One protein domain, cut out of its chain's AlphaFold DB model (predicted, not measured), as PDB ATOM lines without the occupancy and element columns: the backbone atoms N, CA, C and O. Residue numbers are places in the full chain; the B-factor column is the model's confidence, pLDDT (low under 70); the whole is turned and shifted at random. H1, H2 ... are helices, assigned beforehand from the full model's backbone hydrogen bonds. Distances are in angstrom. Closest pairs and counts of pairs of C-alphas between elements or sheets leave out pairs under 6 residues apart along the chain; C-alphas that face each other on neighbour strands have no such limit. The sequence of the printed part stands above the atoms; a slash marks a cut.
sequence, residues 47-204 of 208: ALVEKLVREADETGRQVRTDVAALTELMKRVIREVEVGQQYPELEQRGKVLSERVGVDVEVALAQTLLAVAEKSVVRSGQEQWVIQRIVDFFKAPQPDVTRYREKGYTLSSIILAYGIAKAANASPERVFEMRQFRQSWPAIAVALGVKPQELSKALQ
ATOM      1  N   ALA A  47     173.968 150.300  87.290       86.81
ATOM      2  CA  ALA A  47     173.986 151.226  88.427       86.81
ATOM      3  C   ALA A  47     173.338 150.634  89.696       86.81
ATOM      4  O   ALA A  47     173.815 150.847  90.816       86.81
ATOM      5  N   LEU A  48     172.259 149.856  89.540       90.75
ATOM      6  CA  LEU A  48     171.650 149.117  90.645       90.75
ATOM      7  C   LEU A  48     172.613 148.066  91.208       90.75
ATOM      8  O   LEU A  48     172.779 147.980  92.424       90.75
ATOM      9  N   VAL A  49     173.237 147.265  90.341       90.75
ATOM     10  CA  VAL A  49     174.180 146.221  90.762       90.75
ATOM     11  C   VAL A  49     175.374 146.834  91.486       90.75
ATOM     12  O   VAL A  49     175.709 146.366  92.573       90.75
ATOM     13  N   GLU A  50     175.965 147.904  90.956       92.38
ATOM     14  CA  GLU A  50     177.055 148.629  91.618       92.38
ATOM     15  C   GLU A  50     176.651 149.114  93.011       92.38
ATOM     16  O   GLU A  50     177.405 148.959  93.977       92.38
ATOM     17  N   LYS A  51     175.434 149.651  93.147       92.94
ATOM     18  CA  LYS A  51     174.917 150.066  94.447       92.94
ATOM     19  C   LYS A  51     174.770 148.888  95.408       92.94
ATOM     20  O   LYS A  51     175.233 148.984  96.543       92.94
ATOM     21  N   LEU A  52     174.166 147.784  94.973       93.12
ATOM     22  CA  LEU A  52     173.998 146.584  95.800       93.12
ATOM     23  C   LEU A  52     175.352 146.005  96.242       93.12
ATOM     24  O   LEU A  52     175.506 145.643  97.408       93.12
ATOM     25  N   VAL A  53     176.344 145.976  95.346       93.25
ATOM     26  CA  VAL A  53     177.718 145.542  95.653       93.25
ATOM     27  C   VAL A  53     178.364 146.468  96.681       93.25
ATOM     28  O   VAL A  53     178.880 145.993  97.688       93.25
ATOM     29  N   ARG A  54     178.262 147.788  96.502       93.31
ATOM     30  CA  ARG A  54     178.798 148.759  97.467       93.31
ATOM     31  C   ARG A  54     178.179 148.596  98.856       93.31
ATOM     32  O   ARG A  54     178.884 148.676  99.863       93.31
ATOM     33  N   GLU A  55     176.867 148.393  98.930       93.06
ATOM     34  CA  GLU A  55     176.193 148.160 100.208       93.06
ATOM     35  C   GLU A  55     176.643 146.831 100.842       93.06
ATOM     36  O   GLU A  55     176.773 146.755 102.066       93.06
ATOM     37  N   ALA A  56     176.918 145.799 100.037       92.19
ATOM     38  CA  ALA A  56     177.485 144.540 100.518       92.19
ATOM     39  C   ALA A  56     178.928 144.715 101.026       92.19
ATOM     40  O   ALA A  56     179.273 144.158 102.067       92.19
ATOM     41  N   ASP A  57     179.749 145.541 100.373       94.12
ATOM     42  CA  ASP A  57     181.110 145.864 100.821       94.12
ATOM     43  C   ASP A  57     181.127 146.624 102.155       94.12
ATOM     44  O   ASP A  57     181.992 146.398 103.008       94.12
ATOM     45  N   GLU A  58     180.177 147.540 102.364       94.00
ATOM     46  CA  GLU A  58     179.977 148.230 103.646       94.00
ATOM     47  C   GLU A  58     179.662 147.237 104.771       94.00
ATOM     48  O   GLU A  58     180.291 147.277 105.831       94.00
ATOM     49  N   THR A  59     178.750 146.300 104.517       94.25
ATOM     50  CA  THR A  59     178.403 145.227 105.454       94.25
ATOM     51  C   THR A  59     179.573 144.272 105.697       94.25
ATOM     52  O   THR A  59     179.908 143.987 106.845       94.25
ATOM     53  N   GLY A  60     180.273 143.846 104.646       93.81
ATOM     54  CA  GLY A  60     181.437 142.967 104.752       93.81
ATOM     55  C   GLY A  60     182.620 143.604 105.488       93.81
ATOM     56  O   GLY A  60     183.398 142.905 106.139       93.81
ATOM     57  N   ARG A  61     182.780 144.933 105.426       95.94
ATOM     58  CA  ARG A  61     183.742 145.650 106.279       95.94
ATOM     59  C   ARG A  61     183.357 145.561 107.753       95.94
ATOM     60  O   ARG A  61     184.222 145.220 108.551       95.94
ATOM     61  N   GLN A  62     182.087 145.791 108.090       94.62
ATOM     62  CA  GLN A  62     181.606 145.707 109.473       94.62
ATOM     63  C   GLN A  62     181.804 144.302 110.063       94.62
ATOM     64  O   GLN A  62     182.445 144.170 111.103       94.62
ATOM     65  N   VAL A  63     181.386 143.259 109.331       95.62
ATOM     66  CA  VAL A  63     181.568 141.853 109.738       95.62
ATOM     67  C   VAL A  63     183.043 141.550 110.020       95.62
ATOM     68  O   VAL A  63     183.381 140.967 111.047       95.62
ATOM     69  N   ARG A  64     183.952 141.960 109.121       96.56
ATOM     70  CA  ARG A  64     185.397 141.740 109.304       96.56
ATOM     71  C   ARG A  64     185.934 142.444 110.547       96.56
ATOM     72  O   ARG A  64     186.750 141.857 111.253       96.56
ATOM     73  N   THR A  65     185.491 143.670 110.812       96.31
ATOM     74  CA  THR A  65     185.899 144.433 111.997       96.31
ATOM     75  C   THR A  65     185.478 143.732 113.287       96.31
ATOM     76  O   THR A  65     186.320 143.530 114.165       96.31
ATOM     77  N   ASP A  66     184.221 143.302 113.395       95.19
ATOM     78  CA  ASP A  66     183.710 142.704 114.633       95.19
ATOM     79  C   ASP A  66     184.263 141.276 114.846       95.19
ATOM     80  O   ASP A  66     184.604 140.906 115.973       95.19
ATOM     81  N   VAL A  67     184.492 140.503 113.771       97.12
ATOM     82  CA  VAL A  67     185.198 139.204 113.840       97.12
ATOM     83  C   VAL A  67     186.657 139.369 114.276       97.12
ATOM     84  O   VAL A  67     187.152 138.584 115.092       97.12
ATOM     85  N   ALA A  68     187.358 140.389 113.774       97.69
ATOM     86  CA  ALA A  68     188.721 140.683 114.208       97.69
ATOM     87  C   ALA A  68     188.766 141.053 115.701       97.69
ATOM     88  O   ALA A  68     189.609 140.536 116.434       97.69
ATOM     89  N   ALA A  69     187.819 141.871 116.173       96.81
ATOM     90  CA  ALA A  69     187.710 142.228 117.587       96.81
ATOM     91  C   ALA A  69     187.454 141.001 118.483       96.81
ATOM     92  O   ALA A  69     188.104 140.848 119.520       96.81
ATOM     93  N   LEU A  70     186.558 140.097 118.069       94.75
ATOM     94  CA  LEU A  70     186.318 138.839 118.783       94.75
ATOM     95  C   LEU A  70     187.576 137.958 118.808       94.75
ATOM     96  O   LEU A  70     187.904 137.382 119.843       94.75
ATOM     97  N   THR A  71     188.312 137.901 117.699       95.25
ATOM     98  CA  THR A  71     189.561 137.134 117.600       95.25
ATOM     99  C   THR A  71     190.627 137.660 118.565       95.25
ATOM    100  O   THR A  71     191.284 136.872 119.246       95.25
ATOM    101  N   GLU A  72     190.790 138.980 118.672       97.56
ATOM    102  CA  GLU A  72     191.712 139.582 119.644       97.56
ATOM    103  C   GLU A  72     191.287 139.310 121.090       97.56
ATOM    104  O   GLU A  72     192.130 138.986 121.929       97.56
ATOM    105  N   LEU A  73     189.983 139.338 121.384       93.44
ATOM    106  CA  LEU A  73     189.489 138.933 122.697       93.44
ATOM    107  C   LEU A  73     189.804 137.459 122.994       93.44
ATOM    108  O   LEU A  73     190.256 137.150 124.092       93.44
ATOM    109  N   MET A  74     189.621 136.551 122.031       92.12
ATOM    110  CA  MET A  74     189.957 135.131 122.205       92.12
ATOM    111  C   MET A  74     191.449 134.930 122.492       92.12
ATOM    112  O   MET A  74     191.802 134.185 123.405       92.12
ATOM    113  N   LYS A  75     192.335 135.628 121.765       95.38
ATOM    114  CA  LYS A  75     193.783 135.606 122.041       95.38
ATOM    115  C   LYS A  75     194.092 136.089 123.454       95.38
ATOM    116  O   LYS A  75     194.960 135.521 124.112       95.38
ATOM    117  N   ARG A  76     193.391 137.125 123.916       93.06
ATOM    118  CA  ARG A  76     193.530 137.659 125.273       93.06
ATOM    119  C   ARG A  76     193.090 136.647 126.328       93.06
ATOM    120  O   ARG A  76     193.844 136.390 127.258       93.06
ATOM    121  N   VAL A  77     191.932 136.015 126.136       91.12
ATOM    122  CA  VAL A  77     191.425 134.946 127.011       91.12
ATOM    123  C   VAL A  77     192.443 133.811 127.139       91.12
ATOM    124  O   VAL A  77     192.760 133.416 128.251       91.12
ATOM    125  N   ILE A  78     193.024 133.348 126.028       89.88
ATOM    126  CA  ILE A  78     194.040 132.276 126.032       89.88
ATOM    127  C   ILE A  78     195.283 132.650 126.859       89.88
ATOM    128  O   ILE A  78     195.917 131.773 127.436       89.88
ATOM    129  N   ARG A  79     195.657 133.934 126.891       92.94
ATOM    130  CA  ARG A  79     196.857 134.417 127.591       92.94
ATOM    131  C   ARG A  79     196.621 134.716 129.068       92.94
ATOM    132  O   ARG A  79     197.553 134.577 129.848       92.94
ATOM    133  N   GLU A  80     195.431 135.198 129.420       88.56
ATOM    134  CA  GLU A  80     195.167 135.823 130.724       88.56
ATOM    135  C   GLU A  80     194.274 134.988 131.650       88.56
ATOM    136  O   GLU A  80     194.281 135.227 132.854       88.56
ATOM    137  N   VAL A  81     193.484 134.047 131.118       89.50
ATOM    138  CA  VAL A  81     192.507 133.292 131.917       89.50
ATOM    139  C   VAL A  81     193.128 132.033 132.509       89.50
ATOM    140  O   VAL A  81     193.560 131.137 131.783       89.50
ATOM    141  N   GLU A  82     193.084 131.930 133.835       89.38
ATOM    142  CA  GLU A  82     193.444 130.728 134.584       89.38
ATOM    143  C   GLU A  82     192.200 129.921 134.985       89.38
ATOM    144  O   GLU A  82     191.152 130.468 135.348       89.38
ATOM    145  N   VAL A  83     192.306 128.590 134.937       83.44
ATOM    146  CA  VAL A  83     191.201 127.687 135.292       83.44
ATOM    147  C   VAL A  83     190.824 127.872 136.764       83.44
ATOM    148  O   VAL A  83     191.661 127.735 137.649       83.44
ATOM    149  N   GLY A  84     189.540 128.134 137.027       75.19
ATOM    150  CA  GLY A  84     189.002 128.305 138.381       75.19
ATOM    151  C   GLY A  84     188.922 129.758 138.862       75.19
ATOM    152  O   GLY A  84     188.339 129.995 139.917       75.19
ATOM    153  N   GLN A  85     189.432 130.723 138.090       84.94
ATOM    154  CA  GLN A  85     189.250 132.154 138.349       84.94
ATOM    155  C   GLN A  85     188.127 132.743 137.479       84.94
ATOM    156  O   GLN A  85     187.839 132.246 136.390       84.94
ATOM    157  N   GLN A  86     187.466 133.795 137.971       83.44
ATOM    158  CA  GLN A  86     186.389 134.490 137.258       83.44
ATOM    159  C   GLN A  86     186.901 135.777 136.613       83.44
ATOM    160  O   GLN A  86     187.594 136.565 137.253       83.44
ATOM    161  N   TYR A  87     186.488 136.024 135.368       89.50
ATOM    162  CA  TYR A  87     186.871 137.213 134.600       89.50
ATOM    163  C   TYR A  87     185.619 137.896 134.026       89.50
ATOM    164  O   TYR A  87     185.404 137.876 132.810       89.50
ATOM    165  N   PRO A  88     184.776 138.517 134.876       89.25
ATOM    166  CA  PRO A  88     183.451 139.006 134.484       89.25
ATOM    167  C   PRO A  88     183.492 140.029 133.341       89.25
ATOM    168  O   PRO A  88     182.609 140.052 132.485       89.25
ATOM    169  N   GLU A  89     184.541 140.853 133.265       90.12
ATOM    170  CA  GLU A  89     184.712 141.789 132.152       90.12
ATOM    171  C   GLU A  89     184.992 141.089 130.816       90.12
ATOM    172  O   GLU A  89     184.461 141.508 129.786       90.12
ATOM    173  N   LEU A  90     185.814 140.032 130.810       89.50
ATOM    174  CA  LEU A  90     186.117 139.265 129.597       89.50
ATOM    175  C   LEU A  90     184.888 138.477 129.139       89.50
ATOM    176  O   LEU A  90     184.594 138.458 127.944       89.50
ATOM    177  N   GLU A  91     184.136 137.901 130.078       88.25
ATOM    178  CA  GLU A  91     182.868 137.220 129.802       88.25
ATOM    179  C   GLU A  91     181.843 138.173 129.181       88.25
ATOM    180  O   GLU A  91     181.276 137.881 128.124       88.25
ATOM    181  N   GLN A  92     181.647 139.351 129.782       92.88
ATOM    182  CA  GLN A  92     180.709 140.345 129.268       92.88
ATOM    183  C   GLN A  92     181.134 140.867 127.890       92.88
ATOM    184  O   GLN A  92     180.299 140.976 126.989       92.88
ATOM    185  N   ARG A  93     182.428 141.152 127.684       91.69
ATOM    186  CA  ARG A  93     182.954 141.546 126.364       91.69
ATOM    187  C   ARG A  93     182.763 140.438 125.330       91.69
ATOM    188  O   ARG A  93     182.372 140.734 124.203       91.69
ATOM    189  N   GLY A  94     182.986 139.183 125.715       91.06
ATOM    190  CA  GLY A  94     182.792 138.013 124.858       91.06
ATOM    191  C   GLY A  94     181.344 137.849 124.434       91.06
ATOM    192  O   GLY A  94     181.066 137.693 123.246       91.06
ATOM    193  N   LYS A  95     180.412 137.988 125.380       92.75
ATOM    194  CA  LYS A  95     178.975 137.970 125.100       92.75
ATOM    195  C   LYS A  95     178.579 139.073 124.121       92.75
ATOM    196  O   LYS A  95     177.947 138.784 123.111       92.75
ATOM    197  N   VAL A  96     178.984 140.318 124.387       93.50
ATOM    198  CA  VAL A  96     178.649 141.463 123.525       93.50
ATOM    199  C   VAL A  96     179.208 141.280 122.112       93.50
ATOM    200  O   VAL A  96     178.470 141.456 121.147       93.50
ATOM    201  N   LEU A  97     180.480 140.898 121.967       93.12
ATOM    202  CA  LEU A  97     181.090 140.696 120.647       93.12
ATOM    203  C   LEU A  97     180.485 139.501 119.906       93.12
ATOM    204  O   LEU A  97     180.236 139.598 118.708       93.12
ATOM    205  N   SER A  98     180.195 138.401 120.602       92.12
ATOM    206  CA  SER A  98     179.541 137.247 119.984       92.12
ATOM    207  C   SER A  98     178.124 137.573 119.512       92.12
ATOM    208  O   SER A  98     177.728 137.114 118.441       92.12
ATOM    209  N   GLU A  99     177.355 138.343 120.288       94.06
ATOM    210  CA  GLU A  99     176.026 138.803 119.874       94.06
ATOM    211  C   GLU A  99     176.121 139.715 118.646       94.06
ATOM    212  O   GLU A  99     175.389 139.502 117.681       94.06
ATOM    213  N   ARG A 100     177.059 140.673 118.642       94.50
ATOM    214  CA  ARG A 100     177.287 141.579 117.504       94.50
ATOM    215  C   ARG A 100     177.644 140.833 116.225       94.50
ATOM    216  O   ARG A 100     176.978 141.031 115.219       94.50
ATOM    217  N   VAL A 101     178.607 139.911 116.281       94.75
ATOM    218  CA  VAL A 101     178.974 139.079 115.122       94.75
ATOM    219  C   VAL A 101     177.775 138.265 114.625       94.75
ATOM    220  O   VAL A 101     177.583 138.126 113.419       94.75
ATOM    221  N   GLY A 102     176.941 137.750 115.535       93.62
ATOM    222  CA  GLY A 102     175.713 137.043 115.171       93.62
ATOM    223  C   GLY A 102     174.737 137.912 114.371       93.62
ATOM    224  O   GLY A 102     174.242 137.471 113.334       93.62
ATOM    225  N   VAL A 103     174.503 139.149 114.822       95.69
ATOM    226  CA  VAL A 103     173.667 140.135 114.112       95.69
ATOM    227  C   VAL A 103     174.292 140.515 112.770       95.69
ATOM    228  O   VAL A 103     173.596 140.549 111.756       95.69
ATOM    229  N   ASP A 104     175.604 140.743 112.737       95.31
ATOM    230  CA  ASP A 104     176.316 141.144 111.527       95.31
ATOM    231  C   ASP A 104     176.196 140.110 110.407       95.31
ATOM    232  O   ASP A 104     175.887 140.455 109.262       95.31
ATOM    233  N   VAL A 105     176.394 138.835 110.742       94.94
ATOM    234  CA  VAL A 105     176.260 137.725 109.791       94.94
ATOM    235  C   VAL A 105     174.820 137.589 109.303       94.94
ATOM    236  O   VAL A 105     174.592 137.377 108.112       94.94
ATOM    237  N   GLU A 106     173.840 137.728 110.191       94.12
ATOM    238  CA  GLU A 106     172.428 137.642 109.823       94.12
ATOM    239  C   GLU A 106     172.014 138.752 108.850       94.12
ATOM    240  O   GLU A 106     171.404 138.470 107.815       94.12
ATOM    241  N   VAL A 107     172.388 140.000 109.143       95.38
ATOM    242  CA  VAL A 107     172.119 141.143 108.262       95.38
ATOM    243  C   VAL A 107     172.812 140.955 106.914       95.38
ATOM    244  O   VAL A 107     172.194 141.197 105.878       95.38
ATOM    245  N   ALA A 108     174.062 140.478 106.905       94.81
ATOM    246  CA  ALA A 108     174.794 140.198 105.672       94.81
ATOM    247  C   ALA A 108     174.075 139.166 104.793       94.81
ATOM    248  O   ALA A 108     173.878 139.406 103.602       94.81
ATOM    249  N   LEU A 109     173.623 138.053 105.380       91.62
ATOM    250  CA  LEU A 109     172.878 137.021 104.657       91.62
ATOM    251  C   LEU A 109     171.561 137.561 104.092       91.62
ATOM    252  O   LEU A 109     171.289 137.378 102.904       91.62
ATOM    253  N   ALA A 110     170.771 138.261 104.912       92.25
ATOM    254  CA  ALA A 110     169.518 138.869 104.470       92.25
ATOM    255  C   ALA A 110     169.753 139.854 103.315       92.25
ATOM    256  O   ALA A 110     169.065 139.798 102.297       92.25
ATOM    257  N   GLN A 111     170.765 140.711 103.432       93.94
ATOM    258  CA  GLN A 111     171.104 141.697 102.414       93.94
ATOM    259  C   GLN A 111     171.540 141.060 101.094       93.94
ATOM    260  O   GLN A 111     171.063 141.477 100.039       93.94
ATOM    261  N   THR A 112     172.419 140.054 101.126       90.38
ATOM    262  CA  THR A 112     172.858 139.353  99.911       90.38
ATOM    263  C   THR A 112     171.679 138.704  99.193       90.38
ATOM    264  O   THR A 112     171.555 138.812  97.973       90.38
ATOM    265  N   LEU A 113     170.788 138.065  99.944       88.31
ATOM    266  CA  LEU A 113     169.617 137.400  99.387       88.31
ATOM    267  C   LEU A 113     168.618 138.384  98.775       88.31
ATOM    268  O   LEU A 113     168.163 138.181  97.647       88.31
ATOM    269  N   LEU A 114     168.331 139.481  99.477       92.75
ATOM    270  CA  LEU A 114     167.477 140.549  98.965       92.75
ATOM    271  C   LEU A 114     168.075 141.193  97.708       92.75
ATOM    272  O   LEU A 114     167.352 141.394  96.738       92.75
ATOM    273  N   ALA A 115     169.391 141.417  97.670       91.38
ATOM    274  CA  ALA A 115     170.074 141.977  96.506       91.38
ATOM    275  C   ALA A 115     169.931 141.088  95.257       91.38
ATOM    276  O   ALA A 115     169.686 141.582  94.152       91.38
ATOM    277  N   VAL A 116     170.051 139.764  95.421       86.94
ATOM    278  CA  VAL A 116     169.836 138.804  94.326       86.94
ATOM    279  C   VAL A 116     168.385 138.851  93.840       86.94
ATOM    280  O   VAL A 116     168.158 138.890  92.626       86.94
ATOM    281  N   ALA A 117     167.421 138.893  94.762       87.38
ATOM    282  CA  ALA A 117     166.001 138.985  94.432       87.38
ATOM    283  C   ALA A 117     165.659 140.303  93.717       87.38
ATOM    284  O   ALA A 117     165.012 140.282  92.671       87.38
ATOM    285  N   GLU A 118     166.157 141.442  94.206       90.50
ATOM    286  CA  GLU A 118     165.910 142.756  93.604       90.50
ATOM    287  C   GLU A 118     166.413 142.820  92.163       90.50
ATOM    288  O   GLU A 118     165.696 143.305  91.288       90.50
ATOM    289  N   LYS A 119     167.591 142.254  91.874       87.00
ATOM    290  CA  LYS A 119     168.099 142.189  90.496       87.00
ATOM    291  C   LYS A 119     167.124 141.465  89.558       87.00
ATOM    292  O   LYS A 119     166.984 141.858  88.403       87.00
ATOM    293  N   SER A 120     166.470 140.403  90.032       84.12
ATOM    294  CA  SER A 120     165.475 139.651  89.254       84.12
ATOM    295  C   SER A 120     164.165 140.433  89.089       84.12
ATOM    296  O   SER A 120     163.640 140.536  87.978       84.12
ATOM    297  N   VAL A 121     163.681 141.049  90.168       86.31
ATOM    298  CA  VAL A 121     162.453 141.860  90.191       86.31
ATOM    299  C   VAL A 121     162.556 143.066  89.260       86.31
ATOM    300  O   VAL A 121     161.649 143.311  88.468       86.31
ATOM    301  N   VAL A 122     163.667 143.804  89.314       85.88
ATOM    302  CA  VAL A 122     163.869 144.999  88.479       85.88
ATOM    303  C   VAL A 122     163.945 144.611  87.003       85.88
ATOM    304  O   VAL A 122     163.279 145.215  86.168       85.88
ATOM    305  N   ARG A 123     164.666 143.531  86.668       83.31
ATOM    306  CA  ARG A 123     164.745 143.023  85.286       83.31
ATOM    307  C   ARG A 123     163.403 142.551  84.724       83.31
ATOM    308  O   ARG A 123     163.227 142.566  83.513       83.31
ATOM    309  N   SER A 124     162.487 142.109  85.582       82.56
ATOM    310  CA  SER A 124     161.149 141.648  85.191       82.56
ATOM    311  C   SER A 124     160.073 142.736  85.292       82.56
ATOM    312  O   SER A 124     158.909 142.456  85.014       82.56
ATOM    313  N   GLY A 125     160.431 143.967  85.679       85.19
ATOM    314  CA  GLY A 125     159.484 145.077  85.831       85.19
ATOM    315  C   GLY A 125     158.504 144.911  87.000       85.19
ATOM    316  O   GLY A 125     157.450 145.541  87.017       85.19
ATOM    317  N   GLN A 126     158.827 144.066  87.984       87.38
ATOM    318  CA  GLN A 126     157.934 143.710  89.096       87.38
ATOM    319  C   GLN A 126     158.132 144.574  90.354       87.38
ATOM    320  O   GLN A 126     157.681 144.214  91.442       87.38
ATOM    321  N   GLU A 127     158.793 145.727  90.238       89.81
ATOM    322  CA  GLU A 127     159.109 146.594  91.384       89.81
ATOM    323  C   GLU A 127     157.864 147.007  92.171       89.81
ATOM    324  O   GLU A 127     157.861 146.955  93.400       89.81
ATOM    325  N   GLN A 128     156.779 147.343  91.470       91.62
ATOM    326  CA  GLN A 128     155.537 147.771  92.108       91.62
ATOM    327  C   GLN A 128     154.907 146.667  92.965       91.62
ATOM    328  O   GLN A 128     154.343 146.953  94.021       91.62
ATOM    329  N   TRP A 129     155.035 145.402  92.551       90.75
ATOM    330  CA  TRP A 129     154.576 144.268  93.350       90.75
ATOM    331  C   TRP A 129     155.377 144.152  94.654       90.75
ATOM    332  O   TRP A 129     154.788 143.967  95.718       90.75
ATOM    333  N   VAL A 130     156.702 144.343  94.605       92.69
ATOM    334  CA  VAL A 130     157.538 144.356  95.819       92.69
ATOM    335  C   VAL A 130     157.199 145.542  96.718       92.69
ATOM    336  O   VAL A 130     157.093 145.362  97.930       92.69
ATOM    337  N   ILE A 131     156.980 146.735  96.158       94.38
ATOM    338  CA  ILE A 131     156.545 147.916  96.923       94.38
ATOM    339  C   ILE A 131     155.231 147.625  97.649       94.38
ATOM    340  O   ILE A 131     155.142 147.849  98.858       94.38
ATOM    341  N   GLN A 132     154.240 147.061  96.952       94.62
ATOM    342  CA  GLN A 132     152.977 146.673  97.577       94.62
ATOM    343  C   GLN A 132     153.197 145.623  98.670       94.62
ATOM    344  O   GLN A 132     152.598 145.701  99.739       94.62
ATOM    345  N   ARG A 133     154.119 144.678  98.456       94.44
ATOM    346  CA  ARG A 133     154.438 143.668  99.463       94.44
ATOM    347  C   ARG A 133     155.054 144.270 100.726       94.44
ATOM    348  O   ARG A 133     154.699 143.838 101.819       94.44
ATOM    349  N   ILE A 134     155.933 145.265 100.589       96.19
ATOM    350  CA  ILE A 134     156.492 146.028 101.718       96.19
ATOM    351  C   ILE A 134     155.359 146.714 102.491       96.19
ATOM    352  O   ILE A 134     155.264 146.552 103.707       96.19
ATOM    353  N   VAL A 135     154.473 147.422 101.782       96.75
ATOM    354  CA  VAL A 135     153.301 148.107 102.356       96.75
ATOM    355  C   VAL A 135     152.424 147.134 103.140       96.75
ATOM    356  O   VAL A 135     152.160 147.349 104.323       96.75
ATOM    357  N   ASP A 136     152.033 146.021 102.525       96.12
ATOM    358  CA  ASP A 136     151.097 145.069 103.121       96.12
ATOM    359  C   ASP A 136     151.694 144.325 104.317       96.12
ATOM    360  O   ASP A 136     150.988 144.075 105.303       96.12
ATOM    361  N   PHE A 137     152.974 143.948 104.223       96.19
ATOM    362  CA  PHE A 137     153.663 143.162 105.244       96.19
ATOM    363  C   PHE A 137     154.031 144.006 106.466       96.19
ATOM    364  O   PHE A 137     153.793 143.580 107.597       96.19
ATOM    365  N   PHE A 138     154.576 145.205 106.252       95.94
ATOM    366  CA  PHE A 138     154.989 146.095 107.340       95.94
ATOM    367  C   PHE A 138     153.895 147.062 107.792       95.94
ATOM    368  O   PHE A 138     154.106 147.791 108.756       95.94
ATOM    369  N   LYS A 139     152.736 147.071 107.117       96.00
ATOM    370  CA  LYS A 139     151.675 148.076 107.312       96.00
ATOM    371  C   LYS A 139     152.209 149.503 107.143       96.00
ATOM    372  O   LYS A 139     151.801 150.420 107.848       96.00
ATOM    373  N   ALA A 140     153.140 149.667 106.208       95.19
ATOM    374  CA  ALA A 140     153.794 150.933 105.921       95.19
ATOM    375  C   ALA A 140     152.928 151.791 104.986       95.19
ATOM    376  O   ALA A 140     152.364 151.247 104.035       95.19
ATOM    377  N   PRO A 141     152.846 153.118 105.171       95.56
ATOM    378  CA  PRO A 141     152.205 153.983 104.191       95.56
ATOM    379  C   PRO A 141     152.933 153.893 102.845       95.56
ATOM    380  O   PRO A 141     154.140 154.119 102.752       95.56
ATOM    381  N   GLN A 142     152.197 153.593 101.773       95.00
ATOM    382  CA  GLN A 142     152.763 153.536 100.423       95.00
ATOM    383  C   GLN A 142     153.528 154.813 100.019       95.00
ATOM    384  O   GLN A 142     154.611 154.667  99.448       95.00
ATOM    385  N   PRO A 143     153.057 156.039 100.342       96.19
ATOM    386  CA  PRO A 143     153.806 157.256 100.033       96.19
ATOM    387  C   PRO A 143     155.213 157.277 100.639       96.19
ATOM    388  O   PRO A 143     156.145 157.757  99.997       96.19
ATOM    389  N   ASP A 144     155.400 156.711 101.833       95.62
ATOM    390  CA  ASP A 144     156.705 156.685 102.495       95.62
ATOM    391  C   ASP A 144     157.656 155.702 101.813       95.62
ATOM    392  O   ASP A 144     158.808 156.038 101.536       95.62
ATOM    393  N   VAL A 145     157.167 154.507 101.467       96.38
ATOM    394  CA  VAL A 145     157.946 153.503 100.725       96.38
ATOM    395  C   VAL A 145     158.400 154.063  99.373       96.38
ATOM    396  O   VAL A 145     159.587 153.980  99.040       96.38
ATOM    397  N   THR A 146     157.489 154.697  98.630       95.25
ATOM    398  CA  THR A 146     157.800 155.350  97.351       95.25
ATOM    399  C   THR A 146     158.819 156.473  97.534       95.25
ATOM    400  O   THR A 146     159.818 156.516  96.819       95.25
ATOM    401  N   ARG A 147     158.656 157.321  98.556       95.62
ATOM    402  CA  ARG A 147     159.600 158.404  98.861       95.62
ATOM    403  C   ARG A 147     161.009 157.885  99.148       95.62
ATOM    404  O   ARG A 147     161.988 158.511  98.740       95.62
ATOM    405  N   TYR A 148     161.160 156.764  99.858       95.38
ATOM    406  CA  TYR A 148     162.482 156.163 100.062       95.38
ATOM    407  C   TYR A 148     163.067 155.630  98.752       95.38
ATOM    408  O   TYR A 148     164.257 155.830  98.491       95.38
ATOM    409  N   ARG A 149     162.246 155.021  97.892       94.12
ATOM    410  CA  ARG A 149     162.695 154.584  96.565       94.12
ATOM    411  C   ARG A 149     163.176 155.766  95.715       94.12
ATOM    412  O   ARG A 149     164.263 155.696  95.152       94.12
ATOM    413  N   GLU A 150     162.438 156.874  95.706       93.12
ATOM    414  CA  GLU A 150     162.789 158.116  94.994       93.12
ATOM    415  C   GLU A 150     164.049 158.797  95.547       93.12
ATOM    416  O   GLU A 150     164.851 159.336  94.789       93.12
ATOM    417  N   LYS A 151     164.292 158.703  96.862       91.81
ATOM    418  CA  LYS A 151     165.570 159.101  97.491       91.81
ATOM    419  C   LYS A 151     166.747 158.197  97.099       91.81
ATOM    420  O   LYS A 151     167.871 158.397  97.562       91.81
ATOM    421  N   GLY A 152     166.493 157.194  96.268       91.25
ATOM    422  CA  GLY A 152     167.475 156.298  95.692       91.25
ATOM    423  C   GLY A 152     167.707 155.032  96.501       91.25
ATOM    424  O   GLY A 152     168.588 154.270  96.120       91.25
ATOM    425  N   TYR A 153     166.996 154.768  97.603       94.31
ATOM    426  CA  TYR A 153     167.183 153.510  98.337       94.31
ATOM    427  C   TYR A 153     166.796 152.299  97.468       94.31
ATOM    428  O   TYR A 153     165.822 152.320  96.711       94.31
ATOM    429  N   THR A 154     167.588 151.228  97.562       95.06
ATOM    430  CA  THR A 154     167.267 149.948  96.916       95.06
ATOM    431  C   THR A 154     166.046 149.321  97.595       95.06
ATOM    432  O   THR A 154     165.790 149.592  98.772       95.06
ATOM    433  N   LEU A 155     165.276 148.489  96.890       94.88
ATOM    434  CA  LEU A 155     164.169 147.748  97.510       94.88
ATOM    435  C   LEU A 155     164.701 146.879  98.658       94.88
ATOM    436  O   LEU A 155     164.102 146.839  99.728       94.88
ATOM    437  N   SER A 156     165.883 146.287  98.479       94.94
ATOM    438  CA  SER A 156     166.618 145.545  99.506       94.94
ATOM    439  C   SER A 156     166.897 146.399 100.742       94.94
ATOM    440  O   SER A 156     166.604 145.981 101.859       94.94
ATOM    441  N   SER A 157     167.412 147.617 100.550       95.88
ATOM    442  CA  SER A 157     167.656 148.578 101.629       95.88
ATOM    443  C   SER A 157     166.378 148.958 102.370       95.88
ATOM    444  O   SER A 157     166.382 149.058 103.594       95.88
ATOM    445  N   ILE A 158     165.277 149.158 101.644       97.81
ATOM    446  CA  ILE A 158     163.988 149.486 102.252       97.81
ATOM    447  C   ILE A 158     163.498 148.308 103.097       97.81
ATOM    448  O   ILE A 158     163.162 148.491 104.264       97.81
ATOM    449  N   ILE A 159     163.530 147.090 102.556       97.62
ATOM    450  CA  ILE A 159     163.133 145.877 103.279       97.62
ATOM    451  C   ILE A 159     163.970 145.691 104.548       97.62
ATOM    452  O   ILE A 159     163.410 145.433 105.613       97.62
ATOM    453  N   LEU A 160     165.292 145.861 104.461       97.12
ATOM    454  CA  LEU A 160     166.175 145.791 105.625       97.12
ATOM    455  C   LEU A 160     165.843 146.865 106.656       97.12
ATOM    456  O   LEU A 160     165.786 146.552 107.839       97.12
ATOM    457  N   ALA A 161     165.590 148.103 106.230       97.88
ATOM    458  CA  ALA A 161     165.275 149.186 107.149       97.88
ATOM    459  C   ALA A 161     163.998 148.898 107.953       97.88
ATOM    460  O   ALA A 161     164.005 148.989 109.182       97.88
ATOM    461  N   TYR A 162     162.927 148.475 107.277       98.25
ATOM    462  CA  TYR A 162     161.677 148.085 107.933       98.25
ATOM    463  C   TYR A 162     161.827 146.809 108.777       98.25
ATOM    464  O   TYR A 162     161.268 146.724 109.871       98.25
ATOM    465  N   GLY A 163     162.611 145.830 108.315       97.75
ATOM    466  CA  GLY A 163     162.924 144.616 109.069       97.75
ATOM    467  C   GLY A 163     163.671 144.908 110.371       97.75
ATOM    468  O   GLY A 163     163.278 144.414 111.426       97.75
ATOM    469  N   ILE A 164     164.699 145.760 110.315       98.19
ATOM    470  CA  ILE A 164     165.460 146.223 111.484       98.19
ATOM    471  C   ILE A 164     164.555 147.016 112.428       98.19
ATOM    472  O   ILE A 164     164.572 146.756 113.627       98.19
ATOM    473  N   ALA A 165     163.734 147.933 111.905       98.00
ATOM    474  CA  ALA A 165     162.784 148.705 112.705       98.00
ATOM    475  C   ALA A 165     161.838 147.784 113.490       98.00
ATOM    476  O   ALA A 165     161.716 147.903 114.708       98.00
ATOM    477  N   LYS A 166     161.247 146.794 112.809       97.56
ATOM    478  CA  LYS A 166     160.368 145.794 113.425       97.56
ATOM    479  C   LYS A 166     161.097 144.943 114.472       97.56
ATOM    480  O   LYS A 166     160.557 144.743 115.554       97.56
ATOM    481  N   ALA A 167     162.311 144.473 114.179       97.25
ATOM    482  CA  ALA A 167     163.114 143.668 115.106       97.25
ATOM    483  C   ALA A 167     163.560 144.451 116.354       97.25
ATOM    484  O   ALA A 167     163.659 143.888 117.441       97.25
ATOM    485  N   ALA A 168     163.822 145.751 116.203       96.62
ATOM    486  CA  ALA A 168     164.248 146.635 117.284       96.62
ATOM    487  C   ALA A 168     163.085 147.300 118.040       96.62
ATOM    488  O   ALA A 168     163.332 148.058 118.976       96.62
ATOM    489  N   ASN A 169     161.831 147.071 117.624       96.25
ATOM    490  CA  ASN A 169     160.672 147.847 118.077       96.25
ATOM    491  C   ASN A 169     160.913 149.373 117.970       96.25
ATOM    492  O   ASN A 169     160.616 150.143 118.883       96.25
ATOM    493  N   ALA A 170     161.511 149.793 116.852       96.38
ATOM    494  CA  ALA A 170     161.842 151.174 116.518       96.38
ATOM    495  C   ALA A 170     161.037 151.648 115.297       96.38
ATOM    496  O   ALA A 170     160.405 150.851 114.602       96.38
ATOM    497  N   SER A 171     161.071 152.950 115.010       96.31
ATOM    498  CA  SER A 171     160.425 153.494 113.813       96.31
ATOM    499  C   SER A 171     161.320 153.329 112.568       96.31
ATOM    500  O   SER A 171     162.547 153.448 112.681       96.31
ATOM    501  N   PRO A 172     160.759 153.070 111.370       96.19
ATOM    502  CA  PRO A 172     161.534 153.021 110.127       96.19
ATOM    503  C   PRO A 172     162.300 154.320 109.855       96.19
ATOM    504  O   PRO A 172     163.445 154.279 109.404       96.19
ATOM    505  N   GLU A 173     161.712 155.473 110.184       95.38
ATOM    506  CA  GLU A 173     162.332 156.793 110.017       95.38
ATOM    507  C   GLU A 173     163.661 156.857 110.758       95.38
ATOM    508  O   GLU A 173     164.668 157.265 110.175       95.38
ATOM    509  N   ARG A 174     163.694 156.360 112.001       95.75
ATOM    510  CA  ARG A 174     164.911 156.319 112.809       95.75
ATOM    511  C   ARG A 174     166.004 155.479 112.153       95.75
ATOM    512  O   ARG A 174     167.173 155.863 112.161       95.75
ATOM    513  N   VAL A 175     165.635 154.348 111.555       97.19
ATOM    514  CA  VAL A 175     166.576 153.475 110.839       97.19
ATOM    515  C   VAL A 175     167.148 154.188 109.609       97.19
ATOM    516  O   VAL A 175     168.363 154.182 109.388       97.19
ATOM    517  N   PHE A 176     166.298 154.864 108.831       96.06
ATOM    518  CA  PHE A 176     166.737 155.629 107.663       96.06
ATOM    519  C   PHE A 176     167.590 156.853 108.029       96.06
ATOM    520  O   PHE A 176     168.540 157.150 107.303       96.06
ATOM    521  N   GLU A 177     167.318 157.535 109.144       94.38
ATOM    522  CA  GLU A 177     168.184 158.596 109.681       94.38
ATOM    523  C   GLU A 177     169.586 158.067 109.990       94.38
ATOM    524  O   GLU A 177     170.580 158.637 109.546       94.38
ATOM    525  N   MET A 178     169.685 156.935 110.692       94.88
ATOM    526  CA  MET A 178     170.979 156.319 111.003       94.88
ATOM    527  C   MET A 178     171.744 155.925 109.733       94.88
ATOM    528  O   MET A 178     172.965 156.102 109.656       94.88
ATOM    529  N   ARG A 179     171.029 155.492 108.687       93.38
ATOM    530  CA  ARG A 179     171.623 155.208 107.374       93.38
ATOM    531  C   ARG A 179     172.182 156.456 106.685       93.38
ATOM    532  O   ARG A 179     173.187 156.347 105.982       93.38
ATOM    533  N   GLN A 180     171.598 157.639 106.898       88.12
ATOM    534  CA  GLN A 180     172.131 158.897 106.349       88.12
ATOM    535  C   GLN A 180     173.506 159.251 106.928       88.12
ATOM    536  O   GLN A 180     174.354 159.779 106.209       88.12
ATOM    537  N   PHE A 181     173.788 158.853 108.171       83.94
ATOM    538  CA  PHE A 181     175.114 158.978 108.788       83.94
ATOM    539  C   PHE A 181     176.123 157.921 108.297       83.94
ATOM    540  O   PHE A 181     177.152 157.695 108.931       83.94
ATOM    541  N   ARG A 182     175.843 157.278 107.152       77.06
ATOM    542  CA  ARG A 182     176.684 156.269 106.480       77.06
ATOM    543  C   ARG A 182     177.035 155.060 107.350       77.06
ATOM    544  O   ARG A 182     178.035 154.389 107.101       77.06
ATOM    545  N   GLN A 183     176.202 154.749 108.338       81.56
ATOM    546  CA  GLN A 183     176.316 153.494 109.070       81.56
ATOM    547  C   GLN A 183     175.913 152.329 108.160       81.56
ATOM    548  O   GLN A 183     174.978 152.447 107.361       81.56
ATOM    549  N   SER A 184     176.631 151.211 108.249       93.56
ATOM    550  CA  SER A 184     176.248 149.970 107.571       93.56
ATOM    551  C   SER A 184     174.969 149.402 108.199       93.56
ATOM    552  O   SER A 184     174.682 149.664 109.368       93.56
ATOM    553  N   TRP A 185     174.192 148.615 107.450       96.44
ATOM    554  CA  TRP A 185     172.984 147.976 107.990       96.44
ATOM    555  C   TRP A 185     173.238 147.166 109.273       96.44
ATOM    556  O   TRP A 185     172.460 147.323 110.217       96.44
ATOM    557  N   PRO A 186     174.333 146.385 109.379       96.12
ATOM    558  CA  PRO A 186     174.674 145.701 110.620       96.12
ATOM    559  C   PRO A 186     174.933 146.643 111.794       96.12
ATOM    560  O   PRO A 186     174.391 146.445 112.879       96.12
ATOM    561  N   ALA A 187     175.688 147.724 111.566       95.75
ATOM    562  CA  ALA A 187     175.980 148.702 112.607       95.75
ATOM    563  C   ALA A 187     174.699 149.368 113.132       95.75
ATOM    564  O   ALA A 187     174.564 149.569 114.338       95.75
ATOM    565  N   ILE A 188     173.740 149.656 112.244       97.56
ATOM    566  CA  ILE A 188     172.432 150.198 112.627       97.56
ATOM    567  C   ILE A 188     171.645 149.177 113.457       97.56
ATOM    568  O   ILE A 188     171.123 149.530 114.513       97.56
ATOM    569  N   ALA A 189     171.590 147.914 113.020       97.44
ATOM    570  CA  ALA A 189     170.895 146.848 113.741       97.44
ATOM    571  C   ALA A 189     171.459 146.657 115.160       97.44
ATOM    572  O   ALA A 189     170.706 146.660 116.135       97.44
ATOM    573  N   VAL A 190     172.786 146.586 115.289       96.25
ATOM    574  CA  VAL A 190     173.477 146.501 116.585       96.25
ATOM    575  C   VAL A 190     173.181 147.721 117.456       96.25
ATOM    576  O   VAL A 190     172.858 147.571 118.634       96.25
ATOM    577  N   ALA A 191     173.271 148.930 116.897       95.75
ATOM    578  CA  ALA A 191     173.053 150.170 117.639       95.75
ATOM    579  C   ALA A 191     171.608 150.324 118.143       95.75
ATOM    580  O   ALA A 191     171.387 150.940 119.184       95.75
ATOM    581  N   LEU A 192     170.638 149.739 117.438       96.69
ATOM    582  CA  LEU A 192     169.235 149.681 117.855       96.69
ATOM    583  C   LEU A 192     168.915 148.482 118.761       96.69
ATOM    584  O   LEU A 192     167.768 148.301 119.158       96.69
ATOM    585  N   GLY A 193     169.914 147.672 119.117       95.81
ATOM    586  CA  GLY A 193     169.749 146.562 120.050       95.81
ATOM    587  C   GLY A 193     169.094 145.319 119.451       95.81
ATOM    588  O   GLY A 193     168.645 144.459 120.215       95.81
ATOM    589  N   VAL A 194     169.064 145.191 118.117       96.69
ATOM    590  CA  VAL A 194     168.622 143.959 117.448       96.69
ATOM    591  C   VAL A 194     169.451 142.790 117.971       96.69
ATOM    592  O   VAL A 194     170.673 142.880 118.105       96.69
ATOM    593  N   LYS A 195     168.776 141.688 118.292       94.06
ATOM    594  CA  LYS A 195     169.412 140.445 118.732       94.06
ATOM    595  C   LYS A 195     169.539 139.465 117.569       94.06
ATOM    596  O   LYS A 195     168.755 139.555 116.622       94.06
ATOM    597  N   PRO A 196     170.483 138.509 117.638       88.94
ATOM    598  CA  PRO A 196     170.561 137.454 116.640       88.94
ATOM    599  C   PRO A 196     169.204 136.763 116.466       88.94
ATOM    600  O   PRO A 196     168.520 136.480 117.449       88.94
ATOM    601  N   GLN A 197     168.859 136.447 115.222       89.31
ATOM    602  CA  GLN A 197     167.610 135.833 114.758       89.31
ATOM    603  C   GLN A 197     166.385 136.758 114.735       89.31
ATOM    604  O   GLN A 197     165.380 136.396 114.117       89.31
ATOM    605  N   GLU A 198     166.419 137.927 115.378       93.12
ATOM    606  CA  GLU A 198     165.254 138.821 115.411       93.12
ATOM    607  C   GLU A 198     164.973 139.443 114.042       93.12
ATOM    608  O   GLU A 198     163.809 139.607 113.678       93.12
ATOM    609  N   LEU A 199     166.004 139.699 113.230       93.88
ATOM    610  CA  LEU A 199     165.799 140.170 111.861       93.88
ATOM    611  C   LEU A 199     165.124 139.095 110.997       93.88
ATOM    612  O   LEU A 199     164.155 139.380 110.294       93.88
ATOM    613  N   SER A 200     165.588 137.849 111.076       89.31
ATOM    614  CA  SER A 200     165.010 136.722 110.335       89.31
ATOM    615  C   SER A 200     163.550 136.505 110.714       89.31
ATOM    616  O   SER A 200     162.712 136.310 109.837       89.31
ATOM    617  N   LYS A 201     163.222 136.596 112.010       92.69
ATOM    618  CA  LYS A 201     161.833 136.554 112.494       92.69
ATOM    619  C   LYS A 201     161.020 137.739 111.982       92.69
ATOM    620  O   LYS A 201     159.884 137.561 111.550       92.69
ATOM    621  N   ALA A 202     161.591 138.943 111.993       93.75
ATOM    622  CA  ALA A 202     160.913 140.142 111.515       93.75
ATOM    623  C   ALA A 202     160.550 140.052 110.026       93.75
ATOM    624  O   ALA A 202     159.470 140.520 109.647       93.75
ATOM    625  N   LEU A 203     161.409 139.422 109.219       93.06
ATOM    626  CA  LEU A 203     161.235 139.205 107.779       93.06
ATOM    627  C   LEU A 203     160.504 137.897 107.427       93.06
ATOM    628  O   LEU A 203     160.180 137.663 106.260       93.06
ATOM    629  N   GLN A 204     160.226 137.034 108.405       89.88
ATOM    630  CA  GLN A 204     159.589 135.745 108.163       89.88
ATOM    631  C   GLN A 204     158.191 135.922 107.557       89.88
ATOM    632  O   GLN A 204     157.364 136.681 108.063       89.88
TER     633      GLN A 204
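This is residues 47 to 204 of the 208 residues of an uncharacterized protein of Armatimonadetes bacterium (UniProt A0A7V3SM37). A long helical hairpin, H1 and H2, makes the longest axis, and six shorter helices, H3 to H8, form a cluster packed mainly on H2, away from the hairpin's turn at residues 81 to 87. H5 is in the middle of this cluster, with H3, H4, H6, H7 and H8 round it, and the turn end of the hairpin reaches beyond the cluster. The printed part has 158 residues with eight named helices, H1 to H8 in chain order, and no named strand; the class is all helix. It is only just compact, close to loose, with a radius of gyration of the C-alphas of 17.9 A, and it spans 61 by 30 by 27 A, a rod.

The longest helix is H2, residues 88 to 123, 52.8 A from first to last C-alpha, beginning at C-alpha 88 (183.451, 139.006, 134.484). Before it comes H1, residues 47 to 80, 49.7 A long, from C-alpha 47 at (173.986, 151.226, 88.427). After H2 follow H3, residues 127 to 138, 16.5 A; H4, residues 142 to 150, 12.3 A; H5, residues 155 to 168, 19.8 A; H6, residues 172 to 180, 12.7 A; H7, residues 185 to 191, 9.9 A; and H8, residues 198 to 203, 8.6 A, ending at C-alpha 203 (161.235, 139.205, 107.779).

H2 and H1 touch as a helical hairpin, at a shallow tilt of 17 degrees, opposite ways; their closest C-alphas, Val 63 and Asp 104, are 5.6 A apart. With residues 107 to 118 alone, H2 touches the hub H5, closest C-alphas Leu 114 and Ser 156 at 5.1 A, at a shallow tilt of 33 degrees, only just short of steep. H2 also touches H7, closest C-alphas Asp 104 and Pro 186 at 4.9 A. H5 touches six helices, among them H8, closest C-alphas Ala 167 and Glu 198 at 5.3 A, and H6, closest C-alphas Ala 165 and Pro 172 at 5.2 A. H3 touches H5 at a shallow tilt of 5 degrees, the same way, with the C-alphas of Ile 134 and Ile 159 closest at 6.8 A. H4 touches H3, closest C-alphas Val 135 and Gln 142 at 5.8 A. H1 and H4 are apart. Every O i to N i+4 pair is within hydrogen-bond range in H1 to H8.

The two C-alphas farthest apart, those of Gly 84 and Gly 125, are 62.6 A from each other. The printed part has no cut and no long link. The mean pLDDT of the printed part is 92.9, and no printed residue is under 70.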